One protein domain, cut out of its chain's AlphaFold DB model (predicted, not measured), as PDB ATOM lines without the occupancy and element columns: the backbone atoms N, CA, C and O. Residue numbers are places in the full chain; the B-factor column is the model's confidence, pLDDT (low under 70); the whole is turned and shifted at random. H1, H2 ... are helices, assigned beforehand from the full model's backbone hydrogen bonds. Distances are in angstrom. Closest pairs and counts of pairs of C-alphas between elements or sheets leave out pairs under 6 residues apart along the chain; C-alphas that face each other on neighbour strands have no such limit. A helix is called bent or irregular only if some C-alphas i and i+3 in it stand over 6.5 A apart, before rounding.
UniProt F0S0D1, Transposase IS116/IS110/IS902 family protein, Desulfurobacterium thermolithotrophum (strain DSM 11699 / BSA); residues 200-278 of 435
ATOM      1  N   LYS A 200     176.319 134.426 117.154       88.69
ATOM      2  CA  LYS A 200     176.115 135.834 116.770       88.69
ATOM      3  C   LYS A 200     174.713 136.027 116.189       88.69
ATOM      4  O   LYS A 200     174.020 136.949 116.614       88.69
ATOM      5  N   GLU A 201     174.285 135.160 115.275       92.31
ATOM      6  CA  GLU A 201     172.952 135.205 114.661       92.31
ATOM      7  C   GLU A 201     171.843 135.084 115.722       92.31
ATOM      8  O   GLU A 201     170.956 135.941 115.784       92.31
ATOM      9  N   LEU A 202     171.955 134.131 116.656       94.38
ATOM     10  CA  LEU A 202     171.007 133.993 117.767       94.38
ATOM     11  C   LEU A 202     170.958 135.247 118.657       94.38
ATOM     12  O   LEU A 202     169.881 135.694 119.057       94.38
ATOM     13  N   ARG A 203     172.118 135.849 118.963       92.38
ATOM     14  CA  ARG A 203     172.196 137.106 119.732       92.38
ATOM     15  C   ARG A 203     171.510 138.261 119.018       92.38
ATOM     16  O   ARG A 203     170.861 139.071 119.680       92.38
ATOM     17  N   ILE A 204     171.664 138.361 117.698       92.56
ATOM     18  CA  ILE A 204     171.032 139.407 116.887       92.56
ATOM     19  C   ILE A 204     169.512 139.253 116.944       92.56
ATOM     20  O   ILE A 204     168.842 140.208 117.343       92.56
ATOM     21  N   LYS A 205     168.986 138.048 116.686       95.38
ATOM     22  CA  LYS A 205     167.544 137.756 116.767       95.38
ATOM     23  C   LYS A 205     166.971 138.065 118.158       95.38
ATOM     24  O   LYS A 205     165.964 138.757 118.298       95.38
ATOM     25  N   MET A 206     167.662 137.653 119.225       95.94
ATOM     26  CA  MET A 206     167.254 137.975 120.602       95.94
ATOM     27  C   MET A 206     167.273 139.483 120.896       95.94
ATOM     28  O   MET A 206     166.396 140.000 121.595       95.94
ATOM     29  N   LYS A 207     168.269 140.207 120.371       94.50
ATOM     30  CA  LYS A 207     168.398 141.658 120.556       94.50
ATOM     31  C   LYS A 207     167.302 142.425 119.818       94.50
ATOM     32  O   LYS A 207     166.827 143.423 120.366       94.50
ATOM     33  N   GLU A 208     166.925 141.968 118.629       96.38
ATOM     34  CA  GLU A 208     165.816 142.495 117.835       96.38
ATOM     35  C   GLU A 208     164.484 142.324 118.566       96.38
ATOM     36  O   GLU A 208     163.815 143.320 118.848       96.38
ATOM     37  N   ARG A 209     164.168 141.100 119.015       97.19
ATOM     38  CA  ARG A 209     162.984 140.829 119.846       97.19
ATOM     39  C   ARG A 209     162.910 141.787 121.035       97.19
ATOM     40  O   ARG A 209     161.878 142.401 121.305       97.19
ATOM     41  N   ASP A 210     164.014 141.924 121.767       96.38
ATOM     42  CA  ASP A 210     164.076 142.813 122.925       96.38
ATOM     43  C   ASP A 210     163.903 144.294 122.547       96.38
ATOM     44  O   ASP A 210     163.328 145.051 123.326       96.38
ATOM     45  N   SER A 211     164.344 144.705 121.354       97.12
ATOM     46  CA  SER A 211     164.098 146.047 120.814       97.12
ATOM     47  C   SER A 211     162.603 146.300 120.606       97.12
ATOM     48  O   SER A 211     162.078 147.300 121.098       97.12
ATOM     49  N   PHE A 212     161.883 145.370 119.968       98.19
ATOM     50  CA  PHE A 212     160.430 145.483 119.797       98.19
ATOM     51  C   PHE A 212     159.685 145.492 121.137       98.19
ATOM     52  O   PHE A 212     158.765 146.290 121.331       98.19
ATOM     53  N   VAL A 213     160.119 144.682 122.110       96.94
ATOM     54  CA  VAL A 213     159.567 144.704 123.476       96.94
ATOM     55  C   VAL A 213     159.762 146.068 124.143       96.94
ATOM     56  O   VAL A 213     158.819 146.583 124.754       96.94
ATOM     57  N   ASP A 214     160.955 146.657 124.032       96.62
ATOM     58  CA  ASP A 214     161.274 147.965 124.608       96.62
ATOM     59  C   ASP A 214     160.455 149.083 123.936       96.62
ATOM     60  O   ASP A 214     159.850 149.905 124.635       96.62
ATOM     61  N   MET A 215     160.345 149.067 122.602       98.19
ATOM     62  CA  MET A 215     159.502 149.998 121.843       98.19
ATOM     63  C   MET A 215     158.035 149.889 122.265       98.19
ATOM     64  O   MET A 215     157.421 150.896 122.629       98.19
ATOM     65  N   ARG A 216     157.491 148.668 122.328       97.81
ATOM     66  CA  ARG A 216     156.098 148.426 122.729       97.81
ATOM     67  C   ARG A 216     155.836 148.918 124.146       97.81
ATOM     68  O   ARG A 216     154.833 149.578 124.407       97.81
ATOM     69  N   LYS A 217     156.758 148.644 125.071       96.56
ATOM     70  CA  LYS A 217     156.684 149.136 126.452       96.56
ATOM     71  C   LYS A 217     156.680 150.666 126.508       96.56
ATOM     72  O   LYS A 217     155.957 151.234 127.325       96.56
ATOM     73  N   GLY A 218     157.473 151.328 125.664       97.56
ATOM     74  CA  GLY A 218     157.470 152.784 125.519       97.56
ATOM     75  C   GLY A 218     156.095 153.319 125.120       97.56
ATOM     76  O   GLY A 218     155.569 154.205 125.793       97.56
ATOM     77  N   VAL A 219     155.479 152.726 124.094       97.25
ATOM     78  CA  VAL A 219     154.130 153.082 123.616       97.25
ATOM     79  C   VAL A 219     153.079 152.859 124.709       97.25
ATOM     80  O   VAL A 219     152.319 153.772 125.018       97.25
ATOM     81  N   ILE A 220     153.094 151.698 125.376       96.94
ATOM     82  CA  ILE A 220     152.190 151.374 126.495       96.94
ATOM     83  C   ILE A 220     152.290 152.414 127.613       96.94
ATOM     84  O   ILE A 220     151.272 152.837 128.153       96.94
ATOM     85  N   ASN A 221     153.505 152.826 127.984       96.31
ATOM     86  CA  ASN A 221     153.688 153.822 129.038       96.31
ATOM     87  C   ASN A 221     153.123 155.188 128.633       96.31
ATOM     88  O   ASN A 221     152.454 155.807 129.453       96.31
ATOM     89  N   ARG A 222     153.358 155.635 127.392       95.12
ATOM     90  CA  ARG A 222     152.798 156.897 126.880       95.12
ATOM     91  C   ARG A 222     151.273 156.860 126.840       95.12
ATOM     92  O   ARG A 222     150.638 157.772 127.354       95.12
ATOM     93  N   LEU A 223     150.700 155.784 126.299       95.12
ATOM     94  CA  LEU A 223     149.251 155.599 126.239       95.12
ATOM     95  C   LEU A 223     148.634 155.558 127.642       95.12
ATOM     96  O   LEU A 223     147.630 156.210 127.889       95.12
ATOM     97  N   HIS A 224     149.253 154.839 128.579       95.31
ATOM     98  CA  HIS A 224     148.794 154.796 129.964       95.31
ATOM     99  C   HIS A 224     148.754 156.190 130.605       95.31
ATOM    100  O   HIS A 224     147.752 156.527 131.226       95.31
ATOM    101  N   SER A 225     149.804 157.001 130.433       94.19
ATOM    102  CA  SER A 225     149.832 158.373 130.952       94.19
ATOM    103  C   SER A 225     148.747 159.251 130.326       94.19
ATOM    104  O   SER A 225     148.048 159.945 131.055       94.19
ATOM    105  N   LEU A 226     148.559 159.168 129.004       92.88
ATOM    106  CA  LEU A 226     147.529 159.929 128.294       92.88
ATOM    107  C   LEU A 226     146.115 159.563 128.770       92.88
ATOM    108  O   LEU A 226     145.283 160.430 128.987       92.88
ATOM    109  N   LEU A 227     145.835 158.276 128.981       94.38
ATOM    110  CA  LEU A 227     144.530 157.830 129.477       94.38
ATOM    111  C   LEU A 227     144.231 158.360 130.890       94.38
ATOM    112  O   LEU A 227     143.086 158.707 131.183       94.38
ATOM    113  N   LEU A 228     145.249 158.469 131.751       94.06
ATOM    114  CA  LEU A 228     145.081 159.022 133.098       94.06
ATOM    115  C   LEU A 228     144.700 160.510 133.086       94.06
ATOM    116  O   LEU A 228     143.917 160.917 133.940       94.06
ATOM    117  N   GLU A 229     145.183 161.288 132.114       92.62
ATOM    118  CA  GLU A 229     144.835 162.710 131.942       92.62
ATOM    119  C   GLU A 229     143.329 162.917 131.710       92.62
ATOM    120  O   GLU A 229     142.738 163.862 132.221       92.62
ATOM    121  N   TYR A 230     142.678 161.964 131.036       93.06
ATOM    122  CA  TYR A 230     141.233 161.967 130.782       93.06
ATOM    123  C   TYR A 230     140.428 161.154 131.810       93.06
ATOM    124  O   TYR A 230     139.281 160.774 131.563       93.06
ATOM    125  N   GLY A 231     141.020 160.828 132.964       92.81
ATOM    126  CA  GLY A 231     140.338 160.083 134.027       92.81
ATOM    127  C   GLY A 231     139.956 158.648 133.637       92.81
ATOM    128  O   GLY A 231     139.016 158.071 134.199       92.81
ATOM    129  N   ILE A 232     140.656 158.055 132.663       93.69
ATOM    130  CA  ILE A 232     140.521 156.647 132.284       93.69
ATOM    131  C   ILE A 232     141.553 155.851 133.081       93.69
ATOM    132  O   ILE A 232     142.734 155.764 132.738       93.69
ATOM    133  N   LYS A 233     141.101 155.262 134.191       91.62
ATOM    134  CA  LYS A 233     141.940 154.388 135.015       91.62
ATOM    135  C   LYS A 233     142.151 153.069 134.277       91.62
ATOM    136  O   LYS A 233     141.207 152.366 133.941       91.62
ATOM    137  N   THR A 234     143.406 152.722 134.051       89.38
ATOM    138  CA  THR A 234     143.804 151.483 133.379       89.38
ATOM    139  C   THR A 234     145.031 150.916 134.063       89.38
ATOM    140  O   THR A 234     145.839 151.663 134.613       89.38
ATOM    141  N   ASN A 235     145.201 149.602 134.044       89.56
ATOM    142  CA  ASN A 235     146.483 148.997 134.361       89.56
ATOM    143  C   ASN A 235     147.240 148.691 133.059       89.56
ATOM    144  O   ASN A 235     146.662 148.403 132.015       89.56
ATOM    145  N   LYS A 236     148.575 148.715 133.102       90.38
ATOM    146  CA  LYS A 236     149.395 148.501 131.893       90.38
ATOM    147  C   LYS A 236     149.192 147.126 131.246       90.38
ATOM    148  O   LYS A 236     149.516 146.965 130.078       90.38
ATOM    149  N   ARG A 237     148.681 146.137 131.990       89.75
ATOM    150  CA  ARG A 237     148.394 144.794 131.467       89.75
ATOM    151  C   ARG A 237     147.166 144.807 130.557       89.75
ATOM    152  O   ARG A 237     147.161 144.102 129.555       89.75
ATOM    153  N   GLU A 238     146.169 145.638 130.836       88.44
ATOM    154  CA  GLU A 238     144.998 145.804 129.965       88.44
ATOM    155  C   GLU A 238     145.404 146.315 128.578       88.44
ATOM    156  O   GLU A 238     144.900 145.816 127.575       88.44
ATOM    157  N   LEU A 239     146.426 147.177 128.516       90.75
ATOM    158  CA  LEU A 239     147.046 147.677 127.277       90.75
ATOM    159  C   LEU A 239     147.841 146.626 126.489       90.75
ATOM    160  O   LEU A 239     148.482 146.963 125.503       90.75
ATOM    161  N   THR A 240     147.848 145.369 126.930       88.75
ATOM    162  CA  THR A 240     148.507 144.254 126.230       88.75
ATOM    163  C   THR A 240     147.525 143.181 125.774       88.75
ATOM    164  O   THR A 240     147.934 142.159 125.232       88.75
ATOM    165  N   THR A 241     146.227 143.387 126.011       90.69
ATOM    166  CA  THR A 241     145.177 142.405 125.727       90.69
ATOM    167  C   THR A 241     144.117 143.013 124.823       90.69
ATOM    168  O   THR A 241     143.716 144.151 125.060       90.69
ATOM    169  N   LYS A 242     143.600 142.236 123.862       88.81
ATOM    170  CA  LYS A 242     142.519 142.682 122.963       88.81
ATOM    171  C   LYS A 242     141.314 143.221 123.744       88.81
ATOM    172  O   LYS A 242     140.937 144.372 123.574       88.81
ATOM    173  N   LYS A 243     140.828 142.451 124.726       91.06
ATOM    174  CA  LYS A 243     139.716 142.843 125.612       91.06
ATOM    175  C   LYS A 243     139.963 144.165 126.355       91.06
ATOM    176  O   LYS A 243     139.059 144.983 126.501       91.06
ATOM    177  N   GLY A 244     141.181 144.378 126.859       91.06
ATOM    178  CA  GLY A 244     141.533 145.625 127.543       91.06
ATOM    179  C   GLY A 244     141.582 146.819 126.588       91.06
ATOM    180  O   GLY A 244     141.103 147.895 126.937       91.06
ATOM    181  N   MET A 245     142.091 146.621 125.369       90.31
ATOM    182  CA  MET A 245     142.104 147.644 124.321       90.31
ATOM    183  C   MET A 245     140.694 147.998 123.832       90.31
ATOM    184  O   MET A 245     140.402 149.179 123.667       90.31
ATOM    185  N   GLU A 246     139.802 147.019 123.668       90.75
ATOM    186  CA  GLU A 246     138.389 147.240 123.319       90.75
ATOM    187  C   GLU A 246     137.676 148.095 124.370       90.75
ATOM    188  O   GLU A 246     137.074 149.113 124.034       90.75
ATOM    189  N   ARG A 247     137.830 147.759 125.659       93.06
ATOM    190  CA  ARG A 247     137.278 148.573 126.754       93.06
ATOM    191  C   ARG A 247     137.769 150.020 126.682       93.06
ATOM    192  O   ARG A 247     136.991 150.950 126.867       93.06
ATOM    193  N   ILE A 248     139.058 150.213 126.412       92.06
ATOM    194  CA  ILE A 248     139.657 151.548 126.319       92.06
ATOM    195  C   ILE A 248     139.104 152.312 125.124       92.06
ATOM    196  O   ILE A 248     138.784 153.485 125.280       92.06
ATOM    197  N   LYS A 249     138.938 151.665 123.965       91.44
ATOM    198  CA  LYS A 249     138.292 152.284 122.798       91.44
ATOM    199  C   LYS A 249     136.875 152.770 123.135       91.44
ATOM    200  O   LYS A 249     136.494 153.850 122.695       91.44
ATOM    201  N   GLU A 250     136.115 152.030 123.939       91.75
ATOM    202  CA  GLU A 250     134.777 152.456 124.375       91.75
ATOM    203  C   GLU A 250     134.803 153.596 125.405       91.75
ATOM    204  O   GLU A 250     134.007 154.532 125.325       91.75
ATOM    205  N   GLU A 251     135.729 153.573 126.366       91.88
ATOM    206  CA  GLU A 251     135.865 154.668 127.335       91.88
ATOM    207  C   GLU A 251     136.328 155.975 126.684       91.88
ATOM    208  O   GLU A 251     135.851 157.053 127.054       91.88
ATOM    209  N   THR A 252     137.211 155.906 125.684       92.44
ATOM    210  CA  THR A 252     137.708 157.102 124.995       92.44
ATOM    211  C   THR A 252     136.635 157.764 124.141       92.44
ATOM    212  O   THR A 252     136.611 158.991 124.070       92.44
ATOM    213  N   LYS A 253     135.681 157.009 123.576       91.62
ATOM    214  CA  LYS A 253     134.497 157.587 122.907       91.62
ATOM    215  C   LYS A 253     133.693 158.510 123.828       91.62
ATOM    216  O   LYS A 253     133.148 159.499 123.348       91.62
ATOM    217  N   LYS A 254     133.640 158.202 125.130       91.06
ATOM    218  CA  LYS A 254     132.846 158.935 126.130       91.06
ATOM    219  C   LYS A 254     133.589 160.119 126.748       91.06
ATOM    220  O   LYS A 254     132.971 161.137 127.031       91.06
ATOM    221  N   LYS A 255     134.892 159.969 127.007       91.62
ATOM    222  CA  LYS A 255     135.674 160.910 127.835       91.62
ATOM    223  C   LYS A 255     136.692 161.751 127.062       91.62
ATOM    224  O   LYS A 255     137.235 162.693 127.629       91.62
ATOM    225  N   VAL A 256     136.987 161.407 125.806       92.62
ATOM    226  CA  VAL A 256     138.082 162.019 125.038       92.62
ATOM    227  C   VAL A 256     137.539 162.758 123.805       92.62
ATOM    228  O   VAL A 256     136.721 162.197 123.061       92.62
ATOM    229  N   PRO A 257     138.006 163.995 123.532       90.69
ATOM    230  CA  PRO A 257     137.636 164.740 122.329       90.69
ATOM    231  C   PRO A 257     137.938 163.963 121.035       90.69
ATOM    232  O   PRO A 257     138.969 163.286 120.974       90.69
ATOM    233  N   PRO A 258     137.103 164.076 119.979       86.44
ATOM    234  CA  PRO A 258     137.293 163.342 118.724       86.44
ATOM    235  C   PRO A 258     138.708 163.450 118.136       86.44
ATOM    236  O   PRO A 258     139.305 162.433 117.795       86.44
ATOM    237  N   SER A 259     139.283 164.657 118.104       83.62
ATOM    238  CA  SER A 259     140.627 164.913 117.558       83.62
ATOM    239  C   SER A 259     141.739 164.146 118.282       83.62
ATOM    240  O   SER A 259     142.746 163.778 117.677       83.62
ATOM    241  N   LEU A 260     141.560 163.864 119.575       87.31
ATOM    242  CA  LEU A 260     142.550 163.169 120.390       87.31
ATOM    243  C   LEU A 260     142.324 161.651 120.448       87.31
ATOM    244  O   LEU A 260     143.268 160.901 120.707       87.31
ATOM    245  N   ARG A 261     141.101 161.181 120.160       90.62
ATOM    246  CA  ARG A 261     140.793 159.745 120.042       90.62
ATOM    247  C   ARG A 261     141.627 159.083 118.957       90.62
ATOM    248  O   ARG A 261     142.195 158.025 119.204       90.62
ATOM    249  N   GLU A 262     141.786 159.757 117.825       88.00
ATOM    250  CA  GLU A 262     142.645 159.310 116.727       88.00
ATOM    251  C   GLU A 262     144.099 159.106 117.173       88.00
ATOM    252  O   GLU A 262     144.759 158.136 116.805       88.00
ATOM    253  N   THR A 263     144.605 159.985 118.044       90.44
ATOM    254  CA  THR A 263     145.946 159.826 118.623       90.44
ATOM    255  C   THR A 263     146.035 158.571 119.484       90.44
ATOM    256  O   THR A 263     147.017 157.835 119.385       90.44
ATOM    257  N   ILE A 264     145.013 158.291 120.296       92.25
ATOM    258  CA  ILE A 264     144.950 157.073 121.112       92.25
ATOM    259  C   ILE A 264     144.862 155.822 120.232       92.25
ATOM    260  O   ILE A 264     145.579 154.855 120.492       92.25
ATOM    261  N   TRP A 265     144.033 155.834 119.187       90.75
ATOM    262  CA  TRP A 265     143.886 154.703 118.272       90.75
ATOM    263  C   TRP A 265     145.196 154.374 117.559       90.75
ATOM    264  O   TRP A 265     145.626 153.225 117.639       90.75
ATOM    265  N   ARG A 266     145.928 155.375 117.052       92.50
ATOM    266  CA  ARG A 266     147.281 155.168 116.502       92.50
ATOM    267  C   ARG A 266     148.252 154.542 117.508       92.50
ATOM    268  O   ARG A 266     149.073 153.704 117.136       92.50
ATOM    269  N   GLN A 267     148.191 154.917 118.794       94.38
ATOM    270  CA  GLN A 267     149.024 154.266 119.818       94.38
ATOM    271  C   GLN A 267     148.619 152.798 120.019       94.38
ATOM    272  O   GLN A 267     149.498 151.957 120.185       94.38
ATOM    273  N   ILE A 268     147.320 152.483 120.006       93.81
ATOM    274  CA  ILE A 268     146.822 151.104 120.126       93.81
ATOM    275  C   ILE A 268     147.290 150.261 118.936       93.81
ATOM    276  O   ILE A 268     147.904 149.220 119.154       93.81
ATOM    277  N   GLU A 269     147.102 150.749 117.710       94.06
ATOM    278  CA  GLU A 269     147.568 150.093 116.479       94.06
ATOM    279  C   GLU A 269     149.081 149.858 116.509       94.06
ATOM    280  O   GLU A 269     149.563 148.783 116.168       94.06
ATOM    281  N   THR A 270     149.849 150.828 117.014       96.81
ATOM    282  CA  THR A 270     151.299 150.664 117.188       96.81
ATOM    283  C   THR A 270     151.629 149.547 118.189       96.81
ATOM    284  O   THR A 270     152.594 148.809 117.994       96.81
ATOM    285  N   ILE A 271     150.862 149.395 119.278       96.38
ATOM    286  CA  ILE A 271     151.063 148.296 120.241       96.38
ATOM    287  C   ILE A 271     150.729 146.947 119.601       96.38
ATOM    288  O   ILE A 271     151.449 145.977 119.857       96.38
ATOM    289  N   GLU A 272     149.660 146.876 118.807       95.25
ATOM    290  CA  GLU A 272     149.251 145.675 118.069       95.25
ATOM    291  C   GLU A 272     150.334 145.279 117.059       95.25
ATOM    292  O   GLU A 272     150.905 144.197 117.191       95.25
ATOM    293  N   TYR A 273     150.755 146.205 116.194       96.88
ATOM    294  CA  TYR A 273     151.849 146.004 115.239       96.88
ATOM    295  C   TYR A 273     153.134 145.502 115.911       96.88
ATOM    296  O   TYR A 273     153.721 144.502 115.501       96.88
ATOM    297  N   LEU A 274     153.573 146.155 116.994       97.94
ATOM    298  CA  LEU A 274     154.774 145.728 117.716       97.94
ATOM    299  C   LEU A 274     154.584 144.380 118.420       97.94
ATOM    300  O   LEU A 274     155.559 143.674 118.661       97.94
ATOM    301  N   THR A 275     153.355 144.019 118.794       96.50
ATOM    302  CA  THR A 275     153.056 142.697 119.354       96.50
ATOM    303  C   THR A 275     153.194 141.613 118.299       96.50
ATOM    304  O   THR A 275     153.771 140.573 118.610       96.50
ATOM    305  N   ASP A 276     152.740 141.877 117.078       96.88
ATOM    306  CA  ASP A 276     152.887 140.948 115.960       96.88
ATOM    307  C   ASP A 276     154.358 140.806 115.558       96.88
ATOM    308  O   ASP A 276     154.850 139.684 115.490       96.88
ATOM    309  N   LYS A 277     155.126 141.904 115.491       98.19
ATOM    310  CA  LYS A 277     156.585 141.829 115.270       98.19
ATOM    311  C   LYS A 277     157.336 141.037 116.331       98.19
ATOM    312  O   LYS A 277     158.250 140.293 116.003       98.19
ATOM    313  N   ILE A 278     156.934 141.128 117.600       97.94
ATOM    314  CA  ILE A 278     157.520 140.276 118.646       97.94
ATOM    315  C   ILE A 278     157.219 138.798 118.382       97.94
ATOM    316  O   ILE A 278     158.105 137.978 118.598       97.94
TER     317      ILE A 278
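This is residues 200 to 278 of the 435 residues of the protein "Transposase IS116/IS110/IS902 family protein" of Desulfurobacterium thermolithotrophum (strain DSM 11699 / BSA) (UniProt F0S0D1). One long helix, H1, forms the length of this model, and a shorter helical hairpin, H2 and H3, is set beside its later part, with H3 side by side with H1 and H2 beside H3. Residues 200 to 207 of H1 stick out free at one end, and from the other end of H1 the unnamed stretch 230 to 241 folds back to where H2 begins. The printed part has 79 residues with three named helices, in the order H1, H2, H3, and no named strand; its class is all helix, with 65 residues in the helices. It is only just loose, close to compact, with a radius of gyration of the C-alphas of 14.1 A. The C-alphas span 50 by 22 by 20 A, a rod in outline to which the free arm of H1 adds length.

The printed part begins with H1, residues 200 to 229, of which residues 200 to 207 stand free, with no C-alpha 8 or more residues away along the chain within 10 A. A long link of 12 residues, 230 to 241, joins H1 to H2, residues 242 to 255. H1 and H2 are only just apart, their closest C-alphas 8.2 A from each other. A tight link of 2 residues then joins H2 to H3, residues 258 to 278. H2 and H3 form a helical hairpin, two helices that follow each other, touch and run opposite ways, here at a shallow tilt of 11 degrees. They touch with 4 pairs of C-alphas within 8 A, and on H3 residues 261 to 268 alone take part. Their closest C-alphas are those of Thr 252 and Arg 261, 6.4 A apart, and their centres are 12.3 A apart. H1 and H3 touch with 22 pairs of C-alphas within 8 A, and on H1 residues 209 to 223 alone take part. The closest C-alphas of the two are those of Arg 216 and Ile 271, 5.6 A apart, and the centres are 13.2 A apart. H1 and H3 run opposite ways at a shallow tilt of 22 degrees. In H1 every O i to N i+4 pair is within hydrogen-bond range, while in H2 it is 9 of 10 and in H3 15 of 17.

H1 runs from Lys 200, whose C-alpha is at (176.115, 135.834, 116.770), to Glu 229, and measures 43.9 A from first to last C-alpha. H2 runs from Lys 242, with its C-alpha at (142.519, 142.682, 122.963), to Lys 255, over 20.1 A. H3 runs from Pro 258 to Ile 278, over 30.7 A, and its last C-alpha is at (157.520, 140.276, 118.646). H3 is neither bent nor irregular, but only just: C-alphas 259 and 262 are 6.0 A apart.

The two C-alphas farthest apart are those of Lys 200 and Lys 254, at 49.9 A, while the first and last printed C-alphas, of Lys 200 and Ile 278, are 19.2 A apart. Without the residues that stand free, the body has 71 residues, spans 37 by 22 by 19 A and has a radius of gyration of 11.7 A. The link from H1 to H2 is long, and its C-alphas lie 5 to 17 A from the mean of the C-alphas. The printed part has no cut. The mean pLDDT of the printed part is 93.3, and no printed residue is under 70.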